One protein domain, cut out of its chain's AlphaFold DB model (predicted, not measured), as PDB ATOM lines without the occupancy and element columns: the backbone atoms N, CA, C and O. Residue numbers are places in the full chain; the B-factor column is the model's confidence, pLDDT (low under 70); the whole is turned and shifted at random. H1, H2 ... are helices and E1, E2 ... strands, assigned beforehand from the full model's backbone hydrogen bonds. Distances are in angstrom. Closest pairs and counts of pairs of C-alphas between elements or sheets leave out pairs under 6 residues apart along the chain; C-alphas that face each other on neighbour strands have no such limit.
ATOM      1  N   ALA A 261     172.796 172.206 159.443       82.25
ATOM      2  CA  ALA A 261     172.374 172.464 158.065       82.25
ATOM      3  C   ALA A 261     173.468 173.154 157.226       82.25
ATOM      4  O   ALA A 261     173.570 172.888 156.031       82.25
ATOM      5  N   ALA A 262     174.326 173.967 157.850       84.19
ATOM      6  CA  ALA A 262     175.539 174.498 157.234       84.19
ATOM      7  C   ALA A 262     176.531 173.380 156.868       84.19
ATOM      8  O   ALA A 262     176.969 173.295 155.726       84.19
ATOM      9  N   ASN A 263     176.852 172.465 157.790       82.75
ATOM     10  CA  ASN A 263     177.732 171.338 157.466       82.75
ATOM     11  C   ASN A 263     177.135 170.441 156.363       82.75
ATOM     12  O   ASN A 263     177.868 169.949 155.510       82.75
ATOM     13  N   MET A 264     175.809 170.271 156.338       80.25
ATOM     14  CA  MET A 264     175.122 169.567 155.251       80.25
ATOM     15  C   MET A 264     175.200 170.309 153.905       80.25
ATOM     16  O   MET A 264     175.368 169.644 152.888       80.25
ATOM     17  N   SER A 265     175.142 171.647 153.865       81.88
ATOM     18  CA  SER A 265     175.260 172.405 152.603       81.88
ATOM     19  C   SER A 265     176.687 172.467 152.041       81.88
ATOM     20  O   SER A 265     176.852 172.711 150.850       81.88
ATOM     21  N   PHE A 266     177.715 172.176 152.846       82.62
ATOM     22  CA  PHE A 266     179.078 171.926 152.357       82.62
ATOM     23  C   PHE A 266     179.365 170.448 152.030       82.62
ATOM     24  O   PHE A 266     180.326 170.168 151.307       82.62
ATOM     25  N   GLN A 267     178.576 169.486 152.529       82.00
ATOM     26  CA  GLN A 267     178.894 168.059 152.385       82.00
ATOM     27  C   GLN A 267     178.867 167.620 150.911       82.00
ATOM     28  O   GLN A 267     177.818 167.437 150.302       82.00
ATOM     29  N   GLY A 268     180.058 167.406 150.348       79.44
ATOM     30  CA  GLY A 268     180.247 167.020 148.950       79.44
ATOM     31  C   GLY A 268     180.098 168.164 147.940       79.44
ATOM     32  O   GLY A 268     180.168 167.890 146.742       79.44
ATOM     33  N   ILE A 269     179.942 169.416 148.373       88.69
ATOM     34  CA  ILE A 269     179.818 170.592 147.498       88.69
ATOM     35  C   ILE A 269     181.197 171.216 147.230       88.69
ATOM     36  O   ILE A 269     182.080 171.201 148.094       88.69
ATOM     37  N   TRP A 270     181.406 171.745 146.020       91.38
ATOM     38  CA  TRP A 270     182.632 172.467 145.687       91.38
ATOM     39  C   TRP A 270     182.710 173.775 146.471       91.38
ATOM     40  O   TRP A 270     181.737 174.514 146.594       91.38
ATOM     41  N   THR A 271     183.879 174.048 147.034       91.56
ATOM     42  CA  THR A 271     184.116 175.150 147.960       91.56
ATOM     43  C   THR A 271     185.403 175.869 147.592       91.56
ATOM     44  O   THR A 271     186.397 175.232 147.241       91.56
ATOM     45  N   VAL A 272     185.397 177.193 147.718       92.50
ATOM     46  CA  VAL A 272     186.587 178.044 147.607       92.50
ATOM     47  C   VAL A 272     186.779 178.803 148.916       92.50
ATOM     48  O   VAL A 272     185.819 179.336 149.476       92.50
ATOM     49  N   LEU A 273     188.024 178.865 149.389       91.44
ATOM     50  CA  LEU A 273     188.445 179.698 150.512       91.44
ATOM     51  C   LEU A 273     189.050 180.997 149.964       91.44
ATOM     52  O   LEU A 273     190.023 180.961 149.213       91.44
ATOM     53  N   GLY A 274     188.490 182.137 150.358       90.38
ATOM     54  CA  GLY A 274     188.975 183.467 150.000       90.38
ATOM     55  C   GLY A 274     189.479 184.265 151.204       90.38
ATOM     56  O   GLY A 274     189.101 184.026 152.354       90.38
ATOM     57  N   SER A 275     190.342 185.243 150.941       89.56
ATOM     58  CA  SER A 275     190.822 186.228 151.909       89.56
ATOM     59  C   SER A 275     191.078 187.551 151.190       89.56
ATOM     60  O   SER A 275     191.900 187.603 150.278       89.56
ATOM     61  N   PHE A 276     190.379 188.616 151.589       88.62
ATOM     62  CA  PHE A 276     190.576 189.957 151.031       88.62
ATOM     63  C   PHE A 276     191.310 190.850 152.029       88.62
ATOM     64  O   PHE A 276     190.859 190.998 153.170       88.62
ATOM     65  N   GLU A 277     192.406 191.487 151.619       82.25
ATOM     66  CA  GLU A 277     193.226 192.303 152.532       82.25
ATOM     67  C   GLU A 277     192.622 193.684 152.821       82.25
ATOM     68  O   GLU A 277     192.883 194.289 153.867       82.25
ATOM     69  N   SER A 278     191.709 194.145 151.961       81.94
ATOM     70  CA  SER A 278     191.034 195.432 152.110       81.94
ATOM     71  C   SER A 278     190.426 195.639 153.506       81.94
ATOM     72  O   SER A 278     189.505 194.938 153.942       81.94
ATOM     73  N   ARG A 279     190.856 196.715 154.184       77.44
ATOM     74  CA  ARG A 279     190.351 197.126 155.509       77.44
ATOM     75  C   ARG A 279     188.825 197.303 155.557       77.44
ATOM     76  O   ARG A 279     188.253 197.227 156.644       77.44
ATOM     77  N   LYS A 280     188.153 197.549 154.425       78.88
ATOM     78  CA  LYS A 280     186.682 197.559 154.353       78.88
ATOM     79  C   LYS A 280     186.104 196.148 154.461       78.88
ATOM     80  O   LYS A 280     185.330 195.915 155.386       78.88
ATOM     81  N   ALA A 281     186.543 195.219 153.605       83.94
ATOM     82  CA  ALA A 281     186.126 193.817 153.646       83.94
ATOM     83  C   ALA A 281     186.362 193.212 155.035       83.94
ATOM     84  O   ALA A 281     185.414 192.755 155.665       83.94
ATOM     85  N   LYS A 282     187.573 193.335 155.597       81.56
ATOM     86  CA  LYS A 282     187.876 192.823 156.947       81.56
ATOM     87  C   LYS A 282     186.996 193.432 158.049       81.56
ATOM     88  O   LYS A 282     186.618 192.732 158.982       81.56
ATOM     89  N   ASN A 283     186.614 194.710 157.946       76.88
ATOM     90  CA  ASN A 283     185.673 195.328 158.892       76.88
ATOM     91  C   ASN A 283     184.216 194.887 158.698       76.88
ATOM     92  O   ASN A 283     183.473 194.902 159.679       76.88
ATOM     93  N   PHE A 284     183.801 194.548 157.476       82.75
ATOM     94  CA  PHE A 284     182.477 193.989 157.198       82.75
ATOM     95  C   PHE A 284     182.405 192.545 157.693       82.75
ATOM     96  O   PHE A 284     181.595 192.247 158.560       82.75
ATOM     97  N   LEU A 285     183.324 191.694 157.231       82.69
ATOM     98  CA  LEU A 285     183.392 190.269 157.551       82.69
ATOM     99  C   LEU A 285     183.432 190.036 159.070       82.69
ATOM    100  O   LEU A 285     182.658 189.240 159.589       82.69
ATOM    101  N   ARG A 286     184.221 190.820 159.819       77.50
ATOM    102  CA  ARG A 286     184.236 190.804 161.296       77.50
ATOM    103  C   ARG A 286     182.888 191.153 161.953       77.50
ATOM    104  O   ARG A 286     182.633 190.717 163.067       77.50
ATOM    105  N   LYS A 287     182.039 191.967 161.315       73.75
ATOM    106  CA  LYS A 287     180.684 192.294 161.807       73.75
ATOM    107  C   LYS A 287     179.637 191.247 161.419       73.75
ATOM    108  O   LYS A 287     178.567 191.234 162.014       73.75
ATOM    109  N   THR A 288     179.924 190.422 160.416       76.00
ATOM    110  CA  THR A 288     178.999 189.435 159.843       76.00
ATOM    111  C   THR A 288     179.454 187.991 160.076       76.00
ATOM    112  O   THR A 288     179.033 187.081 159.368       76.00
ATOM    113  N   GLN A 289     180.313 187.771 161.075       73.44
ATOM    114  CA  GLN A 289     180.605 186.445 161.617       73.44
ATOM    115  C   GLN A 289     179.383 185.896 162.378       73.44
ATOM    116  O   GLN A 289     178.690 186.677 163.035       73.44
ATOM    117  N   PRO A 290     179.095 184.581 162.293       73.75
ATOM    118  CA  PRO A 290     179.936 183.530 161.718       73.75
ATOM    119  C   PRO A 290     179.592 183.199 160.252       73.75
ATOM    120  O   PRO A 290     180.368 182.537 159.567       73.75
ATOM    121  N   SER A 291     178.458 183.681 159.742       86.50
ATOM    122  CA  SER A 291     178.109 183.658 158.320       86.50
ATOM    123  C   SER A 291     177.127 184.783 157.976       86.50
ATOM    124  O   SER A 291     176.513 185.383 158.866       86.50
ATOM    125  N   PHE A 292     176.976 185.048 156.680       88.50
ATOM    126  CA  PHE A 292     175.984 185.964 156.119       88.50
ATOM    127  C   PHE A 292     175.491 185.473 154.757       88.50
ATOM    128  O   PHE A 292     176.099 184.598 154.140       88.50
ATOM    129  N   PHE A 293     174.393 186.057 154.280       89.00
ATOM    130  CA  PHE A 293     173.780 185.694 153.005       89.00
ATOM    131  C   PHE A 293     174.024 186.775 151.945       89.00
ATOM    132  O   PHE A 293     173.698 187.946 152.158       89.00
ATOM    133  N   LYS A 294     174.568 186.378 150.788       88.19
ATOM    134  CA  LYS A 294     174.637 187.188 149.562       88.19
ATOM    135  C   LYS A 294     173.624 186.646 148.553       88.19
ATOM    136  O   LYS A 294     173.485 185.442 148.368       88.19
ATOM    137  N   GLN A 295     172.938 187.560 147.874       86.44
ATOM    138  CA  GLN A 295     172.295 187.259 146.600       86.44
ATOM    139  C   GLN A 295     173.328 187.463 145.486       86.44
ATOM    140  O   GLN A 295     174.021 188.483 145.468       86.44
ATOM    141  N   TRP A 296     173.469 186.464 144.622       87.00
ATOM    142  CA  TRP A 296     174.371 186.475 143.472       87.00
ATOM    143  C   TRP A 296     173.641 187.006 142.240       87.00
ATOM    144  O   TRP A 296     172.426 186.832 142.119       87.00
ATOM    145  N   ASP A 297     174.380 187.675 141.361       82.44
ATOM    146  CA  ASP A 297     173.822 188.382 140.212       82.44
ATOM    147  C   ASP A 297     174.114 187.589 138.924       82.44
ATOM    148  O   ASP A 297     175.264 187.227 138.668       82.44
ATOM    149  N   GLY A 298     173.089 187.311 138.112       71.00
ATOM    150  CA  GLY A 298     173.233 186.618 136.821       71.00
ATOM    151  C   GLY A 298     173.832 185.207 136.915       71.00
ATOM    152  O   GLY A 298     173.415 184.398 137.742       71.00
ATOM    153  N   ASP A 299     174.816 184.929 136.057       65.81
ATOM    154  CA  ASP A 299     175.381 183.594 135.780       65.81
ATOM    155  C   ASP A 299     176.207 182.978 136.934       65.81
ATOM    156  O   ASP A 299     176.763 181.886 136.809       65.81
ATOM    157  N   VAL A 300     176.341 183.670 138.070       77.19
ATOM    158  CA  VAL A 300     177.176 183.219 139.193       77.19
ATOM    159  C   VAL A 300     176.431 182.181 140.038       77.19
ATOM    160  O   VAL A 300     175.795 182.489 141.048       77.19
ATOM    161  N   HIS A 301     176.550 180.914 139.634       82.00
ATOM    162  CA  HIS A 301     176.016 179.741 140.335       82.00
ATOM    163  C   HIS A 301     176.773 179.425 141.641       82.00
ATOM    164  O   HIS A 301     177.456 178.409 141.771       82.00
ATOM    165  N   CYS A 302     176.639 180.308 142.630       88.50
ATOM    166  CA  CYS A 302     177.162 180.143 143.984       88.50
ATOM    167  C   CYS A 302     176.044 179.879 145.002       88.50
ATOM    168  O   CYS A 302     174.922 180.375 144.878       88.50
ATOM    169  N   GLY A 303     176.368 179.143 146.066       88.50
ATOM    170  CA  GLY A 303     175.500 179.021 147.234       88.50
ATOM    171  C   GLY A 303     175.326 180.388 147.913       88.50
ATOM    172  O   GLY A 303     176.287 181.158 148.005       88.50
ATOM    173  N   PRO A 304     174.119 180.741 148.388       88.31
ATOM    174  CA  PRO A 304     173.837 182.086 148.890       88.31
ATOM    175  C   PRO A 304     174.476 182.377 150.253       88.31
ATOM    176  O   PRO A 304     174.517 183.531 150.673       88.31
ATOM    177  N   GLN A 305     174.951 181.352 150.964       90.62
ATOM    178  CA  GLN A 305     175.529 181.485 152.293       90.62
ATOM    179  C   GLN A 305     177.060 181.529 152.237       90.62
ATOM    180  O   GLN A 305     177.702 180.643 151.675       90.62
ATOM    181  N   ILE A 306     177.642 182.554 152.861       91.62
ATOM    182  CA  ILE A 306     179.087 182.777 152.941       91.62
ATOM    183  C   ILE A 306     179.506 182.686 154.404       91.62
ATOM    184  O   ILE A 306     179.051 183.463 155.248       91.62
ATOM    185  N   HIS A 307     180.381 181.733 154.712       89.38
ATOM    186  CA  HIS A 307     180.881 181.508 156.070       89.38
ATOM    187  C   HIS A 307     182.160 182.303 156.299       89.38
ATOM    188  O   HIS A 307     183.004 182.365 155.409       89.38
ATOM    189  N   VAL A 308     182.304 182.915 157.475       87.75
ATOM    190  CA  VAL A 308     183.428 183.800 157.806       87.75
ATOM    191  C   VAL A 308     184.194 183.236 158.990       87.75
ATOM    192  O   VAL A 308     183.701 183.220 160.117       87.75
ATOM    193  N   LEU A 309     185.430 182.840 158.722       82.06
ATOM    194  CA  LEU A 309     186.309 182.162 159.661       82.06
ATOM    195  C   LEU A 309     186.964 183.196 160.590       82.06
ATOM    196  O   LEU A 309     187.412 184.263 160.145       82.06
ATOM    197  N   ASP A 310     186.972 182.940 161.895       62.12
ATOM    198  CA  ASP A 310     187.465 183.873 162.920       62.12
ATOM    199  C   ASP A 310     188.935 183.684 163.259       62.12
ATOM    200  O   ASP A 310     189.689 184.657 163.392       62.12
ATOM    201  N   LYS A 311     189.328 182.420 163.367       65.62
ATOM    202  CA  LYS A 311     190.666 181.999 163.734       65.62
ATOM    203  C   LYS A 311     191.657 182.344 162.629       65.62
ATOM    204  O   LYS A 311     191.335 182.481 161.451       65.62
ATOM    205  N   LEU A 312     192.906 182.487 163.052       64.56
ATOM    206  CA  LEU A 312     194.032 182.739 162.168       64.56
ATOM    207  C   LEU A 312     194.283 181.503 161.284       64.56
ATOM    208  O   LEU A 312     194.387 180.393 161.812       64.56
ATOM    209  N   ILE A 313     194.410 181.702 159.971       69.88
ATOM    210  CA  ILE A 313     194.789 180.667 158.993       69.88
ATOM    211  C   ILE A 313     195.922 181.252 158.143       69.88
ATOM    212  O   ILE A 313     195.716 182.266 157.484       69.88
ATOM    213  N   GLN A 314     197.123 180.661 158.207       71.06
ATOM    214  CA  GLN A 314     198.362 181.189 157.594       71.06
ATOM    215  C   GLN A 314     198.531 182.716 157.787       71.06
ATOM    216  O   GLN A 314     198.576 183.481 156.827       71.06
ATOM    217  N   ASP A 315     198.532 183.169 159.048       67.19
ATOM    218  CA  ASP A 315     198.581 184.582 159.480       67.19
ATOM    219  C   ASP A 315     197.457 185.520 158.973       67.19
ATOM    220  O   ASP A 315     197.393 186.687 159.374       67.19
ATOM    221  N   ARG A 316     196.493 185.024 158.188       73.38
ATOM    222  CA  ARG A 316     195.331 185.788 157.708       73.38
ATOM    223  C   ARG A 316     194.121 185.618 158.634       73.38
ATOM    224  O   ARG A 316     193.908 184.569 159.238       73.38
ATOM    225  N   ARG A 317     193.325 186.688 158.760       76.56
ATOM    226  CA  ARG A 317     192.094 186.775 159.577       76.56
ATOM    227  C   ARG A 317     190.899 187.144 158.709       76.56
ATOM    228  O   ARG A 317     191.064 187.933 157.778       76.56
ATOM    229  N   HIS A 318     189.710 186.688 159.103       80.88
ATOM    230  CA  HIS A 318     188.458 186.911 158.368       80.88
ATOM    231  C   HIS A 318     188.523 186.348 156.939       80.88
ATOM    232  O   HIS A 318     188.054 186.973 155.989       80.88
ATOM    233  N   CYS A 319     189.128 185.165 156.797       87.00
ATOM    234  CA  CYS A 319     188.976 184.354 155.593       87.00
ATOM    235  C   CYS A 319     187.517 183.880 155.488       87.00
ATOM    236  O   CYS A 319     186.791 183.881 156.484       87.00
ATOM    237  N   PHE A 320     187.071 183.487 154.301       92.12
ATOM    238  CA  PHE A 320     185.676 183.119 154.069       92.12
ATOM    239  C   PHE A 320     185.536 181.952 153.090       92.12
ATOM    240  O   PHE A 320     186.377 181.773 152.213       92.12
ATOM    241  N   LEU A 321     184.471 181.165 153.238       92.75
ATOM    242  CA  LEU A 321     184.145 180.032 152.369       92.75
ATOM    243  C   LEU A 321     182.930 180.368 151.496       92.75
ATOM    244  O   LEU A 321     181.904 180.813 152.019       92.75
ATOM    245  N   VAL A 322     183.043 180.116 150.190       93.81
ATOM    246  CA  VAL A 322     181.955 180.232 149.203       93.81
ATOM    247  C   VAL A 322     181.682 178.864 148.579       93.81
ATOM    248  O   VAL A 322     182.616 178.157 148.199       93.81
ATOM    249  N   GLN A 323     180.402 178.501 148.496       92.69
ATOM    250  CA  GLN A 323     179.906 177.246 147.924       92.69
ATOM    251  C   GLN A 323     179.612 177.390 146.427       92.69
ATOM    252  O   GLN A 323     179.076 178.409 146.001       92.69
ATOM    253  N   PHE A 324     179.859 176.333 145.660       92.44
ATOM    254  CA  PHE A 324     179.547 176.201 144.238       92.44
ATOM    255  C   PHE A 324     178.768 174.882 144.050       92.44
ATOM    256  O   PHE A 324     179.380 173.818 143.968       92.44
ATOM    257  N   PRO A 325     177.421 174.907 144.056       86.94
ATOM    258  CA  PRO A 325     176.582 173.701 144.079       86.94
ATOM    259  C   PRO A 325     176.450 172.962 142.732       86.94
ATOM    260  O   PRO A 325     175.601 172.081 142.613       86.94
ATOM    261  N   GLY A 326     177.256 173.305 141.722       83.25
ATOM    262  CA  GLY A 326     177.292 172.595 140.440       83.25
ATOM    263  C   GLY A 326     177.920 171.198 140.538       83.25
ATOM    264  O   GLY A 326     178.660 170.889 141.474       83.25
ATOM    265  N   GLU A 327     177.630 170.343 139.556       77.88
ATOM    266  CA  GLU A 327     178.125 168.957 139.528       77.88
ATOM    267  C   GLU A 327     179.637 168.878 139.235       77.88
ATOM    268  O   GLU A 327     180.369 168.121 139.886       77.88
ATOM    269  N   GLY A 328     180.106 169.694 138.283       84.81
ATOM    270  CA  GLY A 328     181.515 169.841 137.906       84.81
ATOM    271  C   GLY A 328     182.303 170.788 138.818       84.81
ATOM    272  O   GLY A 328     181.728 171.559 139.583       84.81
ATOM    273  N   GLU A 329     183.635 170.724 138.738       89.62
ATOM    274  CA  GLU A 329     184.517 171.678 139.423       89.62
ATOM    275  C   GLU A 329     184.321 173.089 138.836       89.62
ATOM    276  O   GLU A 329     184.358 173.231 137.611       89.62
ATOM    277  N   PRO A 330     184.085 174.134 139.656       89.31
ATOM    278  CA  PRO A 330     183.866 175.483 139.145       89.31
ATOM    279  C   PRO A 330     185.160 176.037 138.547       89.31
ATOM    280  O   PRO A 330     186.185 176.119 139.224       89.31
ATOM    281  N   ASP A 331     185.108 176.441 137.279       86.19
ATOM    282  CA  ASP A 331     186.278 176.947 136.569       86.19
ATOM    283  C   ASP A 331     186.791 178.288 137.137       86.19
ATOM    284  O   ASP A 331     186.089 179.029 137.835       86.19
ATOM    285  N   SER A 332     188.032 178.636 136.793       83.50
ATOM    286  CA  SER A 332     188.702 179.850 137.272       83.50
ATOM    287  C   SER A 332     187.965 181.154 136.934       83.50
ATOM    288  O   SER A 332     188.074 182.115 137.695       83.50
ATOM    289  N   ARG A 333     187.208 181.225 135.830       83.94
ATOM    290  CA  ARG A 333     186.395 182.399 135.465       83.94
ATOM    291  C   ARG A 333     185.159 182.478 136.359       83.94
ATOM    292  O   ARG A 333     184.886 183.549 136.893       83.94
ATOM    293  N   THR A 334     184.469 181.362 136.578       87.69
ATOM    294  CA  THR A 334     183.320 181.254 137.491       87.69
ATOM    295  C   THR A 334     183.712 181.638 138.925       87.69
ATOM    296  O   THR A 334     183.037 182.453 139.561       87.69
ATOM    297  N   VAL A 335     184.855 181.143 139.414       89.75
ATOM    298  CA  VAL A 335     185.403 181.521 140.727       89.75
ATOM    299  C   VAL A 335     185.773 183.008 140.776       89.75
ATOM    300  O   VAL A 335     185.391 183.696 141.722       89.75
ATOM    301  N   MET A 336     186.466 183.541 139.764       86.56
ATOM    302  CA  MET A 336     186.850 184.959 139.735       86.56
ATOM    303  C   MET A 336     185.645 185.907 139.680       86.56
ATOM    304  O   MET A 336     185.638 186.898 140.406       86.56
ATOM    305  N   LEU A 337     184.606 185.593 138.897       89.12
ATOM    306  CA  LEU A 337     183.365 186.378 138.843       89.12
ATOM    307  C   LEU A 337     182.658 186.419 140.205       89.12
ATOM    308  O   LEU A 337     182.210 187.484 140.635       89.12
ATOM    309  N   ALA A 338     182.618 185.294 140.926       90.50
ATOM    310  CA  ALA A 338     182.100 185.247 142.291       90.50
ATOM    311  C   ALA A 338     182.945 186.092 143.263       90.50
ATOM    312  O   ALA A 338     182.401 186.846 144.071       90.50
ATOM    313  N   MET A 339     184.277 186.018 143.180       91.88
ATOM    314  CA  MET A 339     185.157 186.825 144.032       91.88
ATOM    315  C   MET A 339     185.033 188.326 143.739       91.88
ATOM    316  O   MET A 339     185.018 189.125 144.676       91.88
ATOM    317  N   ASP A 340     184.888 188.719 142.474       89.25
ATOM    318  CA  ASP A 340     184.735 190.119 142.079       89.25
ATOM    319  C   ASP A 340     183.358 190.674 142.521       89.25
ATOM    320  O   ASP A 340     183.330 191.666 143.255       89.25
ATOM    321  N   GLN A 341     182.237 189.974 142.263       90.62
ATOM    322  CA  GLN A 341     180.909 190.351 142.802       90.62
ATOM    323  C   GLN A 341     180.885 190.438 144.336       90.62
ATOM    324  O   GLN A 341     180.224 191.305 144.921       90.62
ATOM    325  N   LEU A 342     181.573 189.517 145.018       90.88
ATOM    326  CA  LEU A 342     181.671 189.540 146.472       90.88
ATOM    327  C   LEU A 342     182.452 190.772 146.935       90.88
ATOM    328  O   LEU A 342     181.983 191.492 147.818       90.88
ATOM    329  N   ARG A 343     183.602 191.063 146.319       89.69
ATOM    330  CA  ARG A 343     184.447 192.210 146.671       89.69
ATOM    331  C   ARG A 343     183.710 193.545 146.520       89.69
ATOM    332  O   ARG A 343     183.812 194.385 147.420       89.69
ATOM    333  N   ASP A 344     182.926 193.701 145.456       87.56
ATOM    334  CA  ASP A 344     182.109 194.894 145.219       87.56
ATOM    335  C   ASP A 344     180.984 195.030 146.251       87.56
ATOM    336  O   ASP A 344     180.806 196.104 146.833       87.56
ATOM    337  N   SER A 345     180.295 193.933 146.595       85.38
ATOM    338  CA  SER A 345     179.277 193.942 147.663       85.38
ATOM    339  C   SER A 345     179.849 194.254 149.060       85.38
ATOM    340  O   SER A 345     179.155 194.811 149.912       85.38
ATOM    341  N   LEU A 346     181.140 193.973 149.282       85.88
ATOM    342  CA  LEU A 346     181.907 194.358 150.475       85.88
ATOM    343  C   LEU A 346     182.507 195.780 150.378       85.88
ATOM    344  O   LEU A 346     183.148 196.261 151.320       85.88
ATOM    345  N   GLY A 347     182.320 196.468 149.245       80.44
ATOM    346  CA  GLY A 347     182.816 197.816 148.961       80.44
ATOM    347  C   GLY A 347     184.343 197.938 148.928       80.44
ATOM    348  O   GLY A 347     184.870 199.034 149.174       80.44
ATOM    349  N   ALA A 348     185.044 196.824 148.710       80.12
ATOM    350  CA  ALA A 348     186.499 196.715 148.710       80.12
ATOM    351  C   ALA A 348     187.103 197.020 147.326       80.12
ATOM    352  O   ALA A 348     186.404 197.106 146.326       80.12
ATOM    353  N   LYS A 349     188.424 197.217 147.277       76.62
ATOM    354  CA  LYS A 349     189.197 197.289 146.028       76.62
ATOM    355  C   LYS A 349     190.038 196.029 145.902       76.62
ATOM    356  O   LYS A 349     190.442 195.500 146.935       76.62
ATOM    357  N   ARG A 350     190.270 195.572 144.668       73.31
ATOM    358  CA  ARG A 350     191.151 194.437 144.371       73.31
ATOM    359  C   ARG A 350     192.562 194.772 144.841       73.31
ATOM    360  O   ARG A 350     193.082 195.832 144.491       73.31
ATOM    361  N   ASP A 351     193.109 193.900 145.672       71.62
ATOM    362  CA  ASP A 351     194.431 194.039 146.278       71.62
ATOM    363  C   ASP A 351     195.404 193.044 145.619       71.62
ATOM    364  O   ASP A 351     194.958 192.024 145.088       71.62
ATOM    365  N   SER A 352     196.714 193.316 145.636       64.12
ATOM    366  CA  SER A 352     197.716 192.316 145.211       64.12
ATOM    367  C   SER A 352     197.768 191.142 146.179       64.12
ATOM    368  O   SER A 352     198.086 190.021 145.792       64.12
ATOM    369  N   ASP A 353     197.424 191.419 147.434       70.81
ATOM    370  CA  ASP A 353     197.555 190.487 148.536       70.81
ATOM    371  C   ASP A 353     196.233 189.737 148.805       70.81
ATOM    372  O   ASP A 353     196.167 188.954 149.755       70.81
ATOM    373  N   ASP A 354     195.185 189.943 147.993       81.31
ATOM    374  CA  ASP A 354     193.969 189.116 147.984       81.31
ATOM    375  C   ASP A 354     194.326 187.671 147.574       81.31
ATOM    376  O   ASP A 354     194.987 187.456 146.560       81.31
ATOM    377  N   VAL A 355     193.860 186.664 148.320       84.81
ATOM    378  CA  VAL A 355     194.135 185.240 148.030       84.81
ATOM    379  C   VAL A 355     192.841 184.450 147.910       84.81
ATOM    380  O   VAL A 355     191.909 184.630 148.693       84.81
ATOM    381  N   VAL A 356     192.810 183.542 146.936       87.06
ATOM    382  CA  VAL A 356     191.684 182.662 146.613       87.06
ATOM    383  C   VAL A 356     192.254 181.269 146.355       87.06
ATOM    384  O   VAL A 356     193.209 181.134 145.592       87.06
ATOM    385  N   THR A 357     191.725 180.228 146.999       88.44
ATOM    386  CA  THR A 357     192.180 178.855 146.740       88.44
ATOM    387  C   THR A 357     191.616 178.307 145.435       88.44
ATOM    388  O   THR A 357     190.503 178.650 145.041       88.44
ATOM    389  N   LEU A 358     192.320 177.342 144.836       86.44
ATOM    390  CA  LEU A 358     191.672 176.392 143.927       86.44
ATOM    391  C   LEU A 358     190.475 175.716 144.632       86.44
ATOM    392  O   LEU A 358     190.497 175.594 145.870       86.44
ATOM    393  N   PRO A 359     189.457 175.255 143.885       89.94
ATOM    394  CA  PRO A 359     188.317 174.558 144.464       89.94
ATOM    395  C   PRO A 359     188.714 173.311 145.274       89.94
ATOM    396  O   PRO A 359     189.776 172.694 145.117       89.94
ATOM    397  N   PHE A 360     187.849 172.937 146.211       88.31
ATOM    398  CA  PHE A 360     187.951 171.688 146.958       88.31
ATOM    399  C   PHE A 360     186.579 171.211 147.434       88.31
ATOM    400  O   PHE A 360     185.656 172.003 147.587       88.31
ATOM    401  N   ARG A 361     186.446 169.907 147.689       86.50
ATOM    402  CA  ARG A 361     185.243 169.299 148.280       86.50
ATOM    403  C   ARG A 361     185.566 168.738 149.659       86.50
ATOM    404  O   ARG A 361     186.715 168.410 149.955       86.50
ATOM    405  N   MET A 362     184.528 168.571 150.467       70.38
ATOM    406  CA  MET A 362     184.559 167.714 151.649       70.38
ATOM    407  C   MET A 362     184.687 166.239 151.229       70.38
ATOM    408  O   MET A 362     183.865 165.753 150.449       70.38
ATOM    409  N   ASP A 363     185.680 165.518 151.757       66.69
ATOM    410  CA  ASP A 363     185.736 164.052 151.642       66.69
ATOM    411  C   ASP A 363     184.583 163.444 152.460       66.69
ATOM    412  O   ASP A 363     184.325 163.861 153.592       66.69
ATOM    413  N   LYS A 364     183.916 162.420 151.914       54.97
ATOM    414  CA  LYS A 364     182.881 161.639 152.607       54.97
ATOM    415  C   LYS A 364     183.383 160.998 153.911       54.97
ATOM    416  O   LYS A 364     182.552 160.665 154.749       54.97
ATOM    417  N   ARG A 365     184.704 160.837 154.087       54.56
ATOM    418  CA  ARG A 365     185.353 160.348 155.321       54.56
ATOM    419  C   ARG A 365     185.808 161.440 156.305       54.56
ATOM    420  O   ARG A 365     186.342 161.098 157.354       54.56
ATOM    421  N   SER A 366     185.664 162.727 155.980       55.38
ATOM    422  CA  SER A 366     186.214 163.823 156.804       55.38
ATOM    423  C   SER A 366     185.316 164.248 157.975       55.38
ATOM    424  O   SER A 366     184.097 164.068 157.938       55.38
ATOM    425  N   SER A 367     185.939 164.821 159.014       62.16
ATOM    426  CA  SER A 367     185.275 165.384 160.196       62.16
ATOM    427  C   SER A 367     184.307 166.519 159.845       62.16
ATOM    428  O   SER A 367     184.468 167.219 158.845       62.16
ATOM    429  N   THR A 368     183.303 166.724 160.697       73.06
ATOM    430  CA  THR A 368     182.354 167.846 160.669       73.06
ATOM    431  C   THR A 368     183.109 169.179 160.615       73.06
ATOM    432  O   THR A 368     183.665 169.609 161.620       73.06
ATOM    433  N   TRP A 369     183.117 169.867 159.466       79.50
ATOM    434  CA  TRP A 369     183.786 171.169 159.289       79.50
ATOM    435  C   TRP A 369     183.311 172.198 160.330       79.50
ATOM    436  O   TRP A 369     184.096 173.009 160.828       79.50
ATOM    437  N   PHE A 370     182.026 172.123 160.689       78.50
ATOM    438  CA  PHE A 370     181.368 172.978 161.672       78.50
ATOM    439  C   PHE A 370     180.792 172.121 162.809       78.50
ATOM    440  O   PHE A 370     179.808 171.405 162.618       78.50
ATOM    441  N   ARG A 371     181.375 172.219 164.012       72.50
ATOM    442  CA  ARG A 371     180.901 171.517 165.220       72.50
ATOM    443  C   ARG A 371     179.569 172.092 165.706       72.50
ATOM    444  O   ARG A 371     179.273 173.265 165.480       72.50
ATOM    445  N   VAL A 372     178.752 171.311 166.404       69.81
ATOM    446  CA  VAL A 372     177.412 171.759 166.846       69.81
ATOM    447  C   VAL A 372     177.464 172.760 168.019       69.81
ATOM    448  O   VAL A 372     176.533 173.533 168.204       69.81
ATOM    449  N   ASP A 373     178.603 172.885 168.707       63.84
ATOM    450  CA  ASP A 373     178.883 173.912 169.733       63.84
ATOM    451  C   ASP A 373     179.224 175.322 169.184       63.84
ATOM    452  O   ASP A 373     179.428 176.264 169.955       63.84
ATOM    453  N   GLY A 374     179.284 175.482 167.858       63.56
ATOM    454  CA  GLY A 374     179.582 176.747 167.183       63.56
ATOM    455  C   GLY A 374     181.006 176.868 166.632       63.56
ATOM    456  O   GLY A 374     181.203 177.602 165.661       63.56
ATOM    457  N   ASP A 375     181.972 176.105 167.140       63.19
ATOM    458  CA  ASP A 375     183.366 176.177 166.688       63.19
ATOM    459  C   ASP A 375     183.583 175.480 165.321       63.19
ATOM    460  O   ASP A 375     182.870 174.554 164.930       63.19
ATOM    461  N   GLU A 376     184.584 175.933 164.563       69.19
ATOM    462  CA  GLU A 376     185.183 175.153 163.464       69.19
ATOM    463  C   GLU A 376     185.992 173.974 164.011       69.19
ATOM    464  O   GLU A 376     186.686 174.123 165.028       69.19
ATOM    465  N   ASP A 377     185.974 172.841 163.304       73.06
ATOM    466  CA  ASP A 377     186.846 171.717 163.637       73.06
ATOM    467  C   ASP A 377     188.334 172.094 163.524       73.06
ATOM    468  O   ASP A 377     188.792 172.764 162.592       73.06
ATOM    469  N   VAL A 378     189.100 171.677 164.532       68.75
ATOM    470  CA  VAL A 378     190.512 172.039 164.679       68.75
ATOM    471  C   VAL A 378     191.351 171.342 163.616       68.75
ATOM    472  O   VAL A 378     192.240 171.977 163.047       68.75
ATOM    473  N   ASP A 379     191.031 170.086 163.307       70.94
ATOM    474  CA  ASP A 379     191.726 169.299 162.295       70.94
ATOM    475  C   ASP A 379     191.425 169.819 160.886       70.94
ATOM    476  O   ASP A 379     192.358 170.095 160.131       70.94
ATOM    477  N   PHE A 380     190.157 170.074 160.549       75.56
ATOM    478  CA  PHE A 380     189.788 170.710 159.280       75.56
ATOM    479  C   PHE A 380     190.526 172.044 159.057       75.56
ATOM    480  O   PHE A 380     191.149 172.259 158.011       75.56
ATOM    481  N   ARG A 381     190.536 172.926 160.062       74.19
ATOM    482  CA  ARG A 381     191.202 174.234 159.986       74.19
ATOM    483  C   ARG A 381     192.727 174.124 159.851       74.19
ATOM    484  O   ARG A 381     193.316 174.829 159.028       74.19
ATOM    485  N   LEU A 382     193.378 173.274 160.650       68.62
ATOM    486  CA  LEU A 382     194.845 173.176 160.700       68.62
ATOM    487  C   LEU A 382     195.448 172.274 159.615       68.62
ATOM    488  O   LEU A 382     196.569 172.540 159.190       68.62
ATOM    489  N   LYS A 383     194.731 171.243 159.154       73.00
ATOM    490  CA  LYS A 383     195.226 170.268 158.166       73.00
ATOM    491  C   LYS A 383     194.692 170.523 156.758       73.00
ATOM    492  O   LYS A 383     195.444 170.382 155.804       73.00
ATOM    493  N   VAL A 384     193.423 170.918 156.600       79.62
ATOM    494  CA  VAL A 384     192.810 171.098 155.267       79.62
ATOM    495  C   VAL A 384     192.884 172.553 154.811       79.62
ATOM    496  O   VAL A 384     193.538 172.848 153.809       79.62
ATOM    497  N   LEU A 385     192.259 173.482 155.543       81.62
ATOM    498  CA  LEU A 385     192.195 174.890 155.127       81.62
ATOM    499  C   LEU A 385     193.566 175.567 155.145       81.62
ATOM    500  O   LEU A 385     193.901 176.290 154.210       81.62
ATOM    501  N   SER A 386     194.377 175.310 156.174       77.06
ATOM    502  CA  SER A 386     195.722 175.886 156.272       77.06
ATOM    503  C   SER A 386     196.630 175.439 155.121       77.06
ATOM    504  O   SER A 386     197.356 176.270 154.578       77.06
ATOM    505  N   ASP A 387     196.572 174.179 154.691       78.88
ATOM    506  CA  ASP A 387     197.375 173.686 153.563       78.88
ATOM    507  C   ASP A 387     196.832 174.135 152.203       78.88
ATOM    508  O   ASP A 387     197.619 174.492 151.326       78.88
ATOM    509  N   LYS A 388     195.505 174.166 152.019       82.25
ATOM    510  CA  LYS A 388     194.881 174.731 150.811       82.25
ATOM    511  C   LYS A 388     195.219 176.218 150.662       82.25
ATOM    512  O   LYS A 388     195.577 176.638 149.564       82.25
ATOM    513  N   LEU A 389     195.183 176.989 151.753       78.44
ATOM    514  CA  LEU A 389     195.568 178.402 151.748       78.44
ATOM    515  C   LEU A 389     197.072 178.592 151.529       78.44
ATOM    516  O   LEU A 389     197.438 179.493 150.783       78.44
ATOM    517  N   ARG A 390     197.936 177.742 152.109       76.06
ATOM    518  CA  ARG A 390     199.385 177.787 151.843       76.06
ATOM    519  C   ARG A 390     199.660 177.590 150.352       76.06
ATOM    520  O   ARG A 390     200.197 178.493 149.734       76.06
ATOM    521  N   ARG A 391     199.160 176.503 149.751       76.50
ATOM    522  CA  ARG A 391     199.340 176.230 148.311       76.50
ATOM    523  C   ARG A 391     198.783 177.341 147.417       76.50
ATOM    524  O   ARG A 391     199.329 177.580 146.348       76.50
ATOM    525  N   ALA A 392     197.713 178.018 147.835       73.88
ATOM    526  CA  ALA A 392     197.159 179.162 147.112       73.88
ATOM    527  C   ALA A 392     198.021 180.429 147.237       73.88
ATOM    528  O   ALA A 392     198.159 181.162 146.264       73.88
ATOM    529  N   ILE A 393     198.631 180.667 148.404       69.25
ATOM    530  CA  ILE A 393     199.655 181.703 148.595       69.25
ATOM    531  C   ILE A 393     200.879 181.379 147.726       69.25
ATOM    532  O   ILE A 393     201.303 182.227 146.948       69.25
ATOM    533  N   ASP A 394     201.391 180.148 147.790       65.81
ATOM    534  CA  ASP A 394     202.554 179.694 147.019       65.81
ATOM    535  C   ASP A 394     202.310 179.832 145.501       65.81
ATOM    536  O   ASP A 394     203.159 180.349 144.776       65.81
ATOM    537  N   ALA A 395     201.123 179.441 145.018       64.56
ATOM    538  CA  ALA A 395     200.731 179.574 143.614       64.56
ATOM    539  C   ALA A 395     200.505 181.034 143.179       64.56
ATOM    540  O   ALA A 395     200.845 181.387 142.056       64.56
ATOM    541  N   ALA A 396     199.979 181.900 144.052       57.50
ATOM    542  CA  ALA A 396     199.850 183.333 143.766       57.50
ATOM    543  C   ALA A 396     201.207 184.069 143.749       57.50
ATOM    544  O   ALA A 396     201.319 185.151 143.175       57.50
ATOM    545  N   ILE A 397     202.243 183.494 144.368       49.22
ATOM    546  CA  ILE A 397     203.590 184.072 144.436       49.22
ATOM    547  C   ILE A 397     204.408 183.800 143.155       49.22
ATOM    548  O   ILE A 397     205.241 184.632 142.783       49.22
ATOM    549  N   VAL A 398     204.175 182.694 142.438       41.47
ATOM    550  CA  VAL A 398     205.081 182.167 141.392       41.47
ATOM    551  C   VAL A 398     204.458 182.199 139.979       41.47
ATOM    552  O   VAL A 398     203.325 181.750 139.836       41.47
TER     553      VAL A 398
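AT A GLANCE: This is residues 261 to 398 of the 990 residues of an uncharacterized protein of Pseudocercospora fijiensis (strain CIRAD86) (UniProt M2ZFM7). A small twisted sheet of four strands stands in the middle, with four helices set around it that do not bundle with each other. H3 packs over E1, the long H4 passes on the E1 side of the sheet, and the short H1 and H2 graze it. The printed part has 138 residues, in the order H1 E1 H2 E2 E3 E4 H3 H4; the sheet runs E1 E4 E3 E2, antiparallel. The class is mixed, with under half of the residues in named elements; the whole is compact, radius of gyration of the C-alphas 13.9 A, spans 37 by 33 by 32 A.

IN THESE COORDINATES: H1 is residues 261 to 266, from C-alpha 261 at (172.374, 172.464, 158.065). E1 is 270 to 275, 17.2 A; H2 279 to 285; E2 291 to 293; E3 305 to 308; E4 320 to 324, 13.5 A. H3 is 332 to 345, 19.9 A, and H4 378 to 397, 26.9 A, to C-alpha 397 at (203.590, 184.072, 144.436).

HOW THE PARTS SIT: E1 and E4 pair through N 272 and O 322, 3.0 A. E4 and E3, a hairpin, pair through N 321 and O 307, 2.9 A. E2 and E3, also a hairpin, pair through N 306 and O 292, 2.9 A; E2, E3 and E4 form a meander, each strand the antiparallel neighbour of the one before. H3 is over E1 at a height over the sheet of 9.8 A, slantwise to the strands. H4 only grazes the sheet; its closest C-alphas to E1 are Leu 389 and Leu 273, 7.3 A. Every O i to N i+4 pair is within hydrogen-bond range in H1, H2 and H3, and 13 of 16 in H4.

THE WHOLE: The C-alphas of Asp 373 and Val 398, the two farthest apart, are 39.5 A apart. The printed part has no cut; the links E2 to E3, E3 to E4 and H3 to H4 are long. Low-confidence residues include 363 to 367 and 393 to 398.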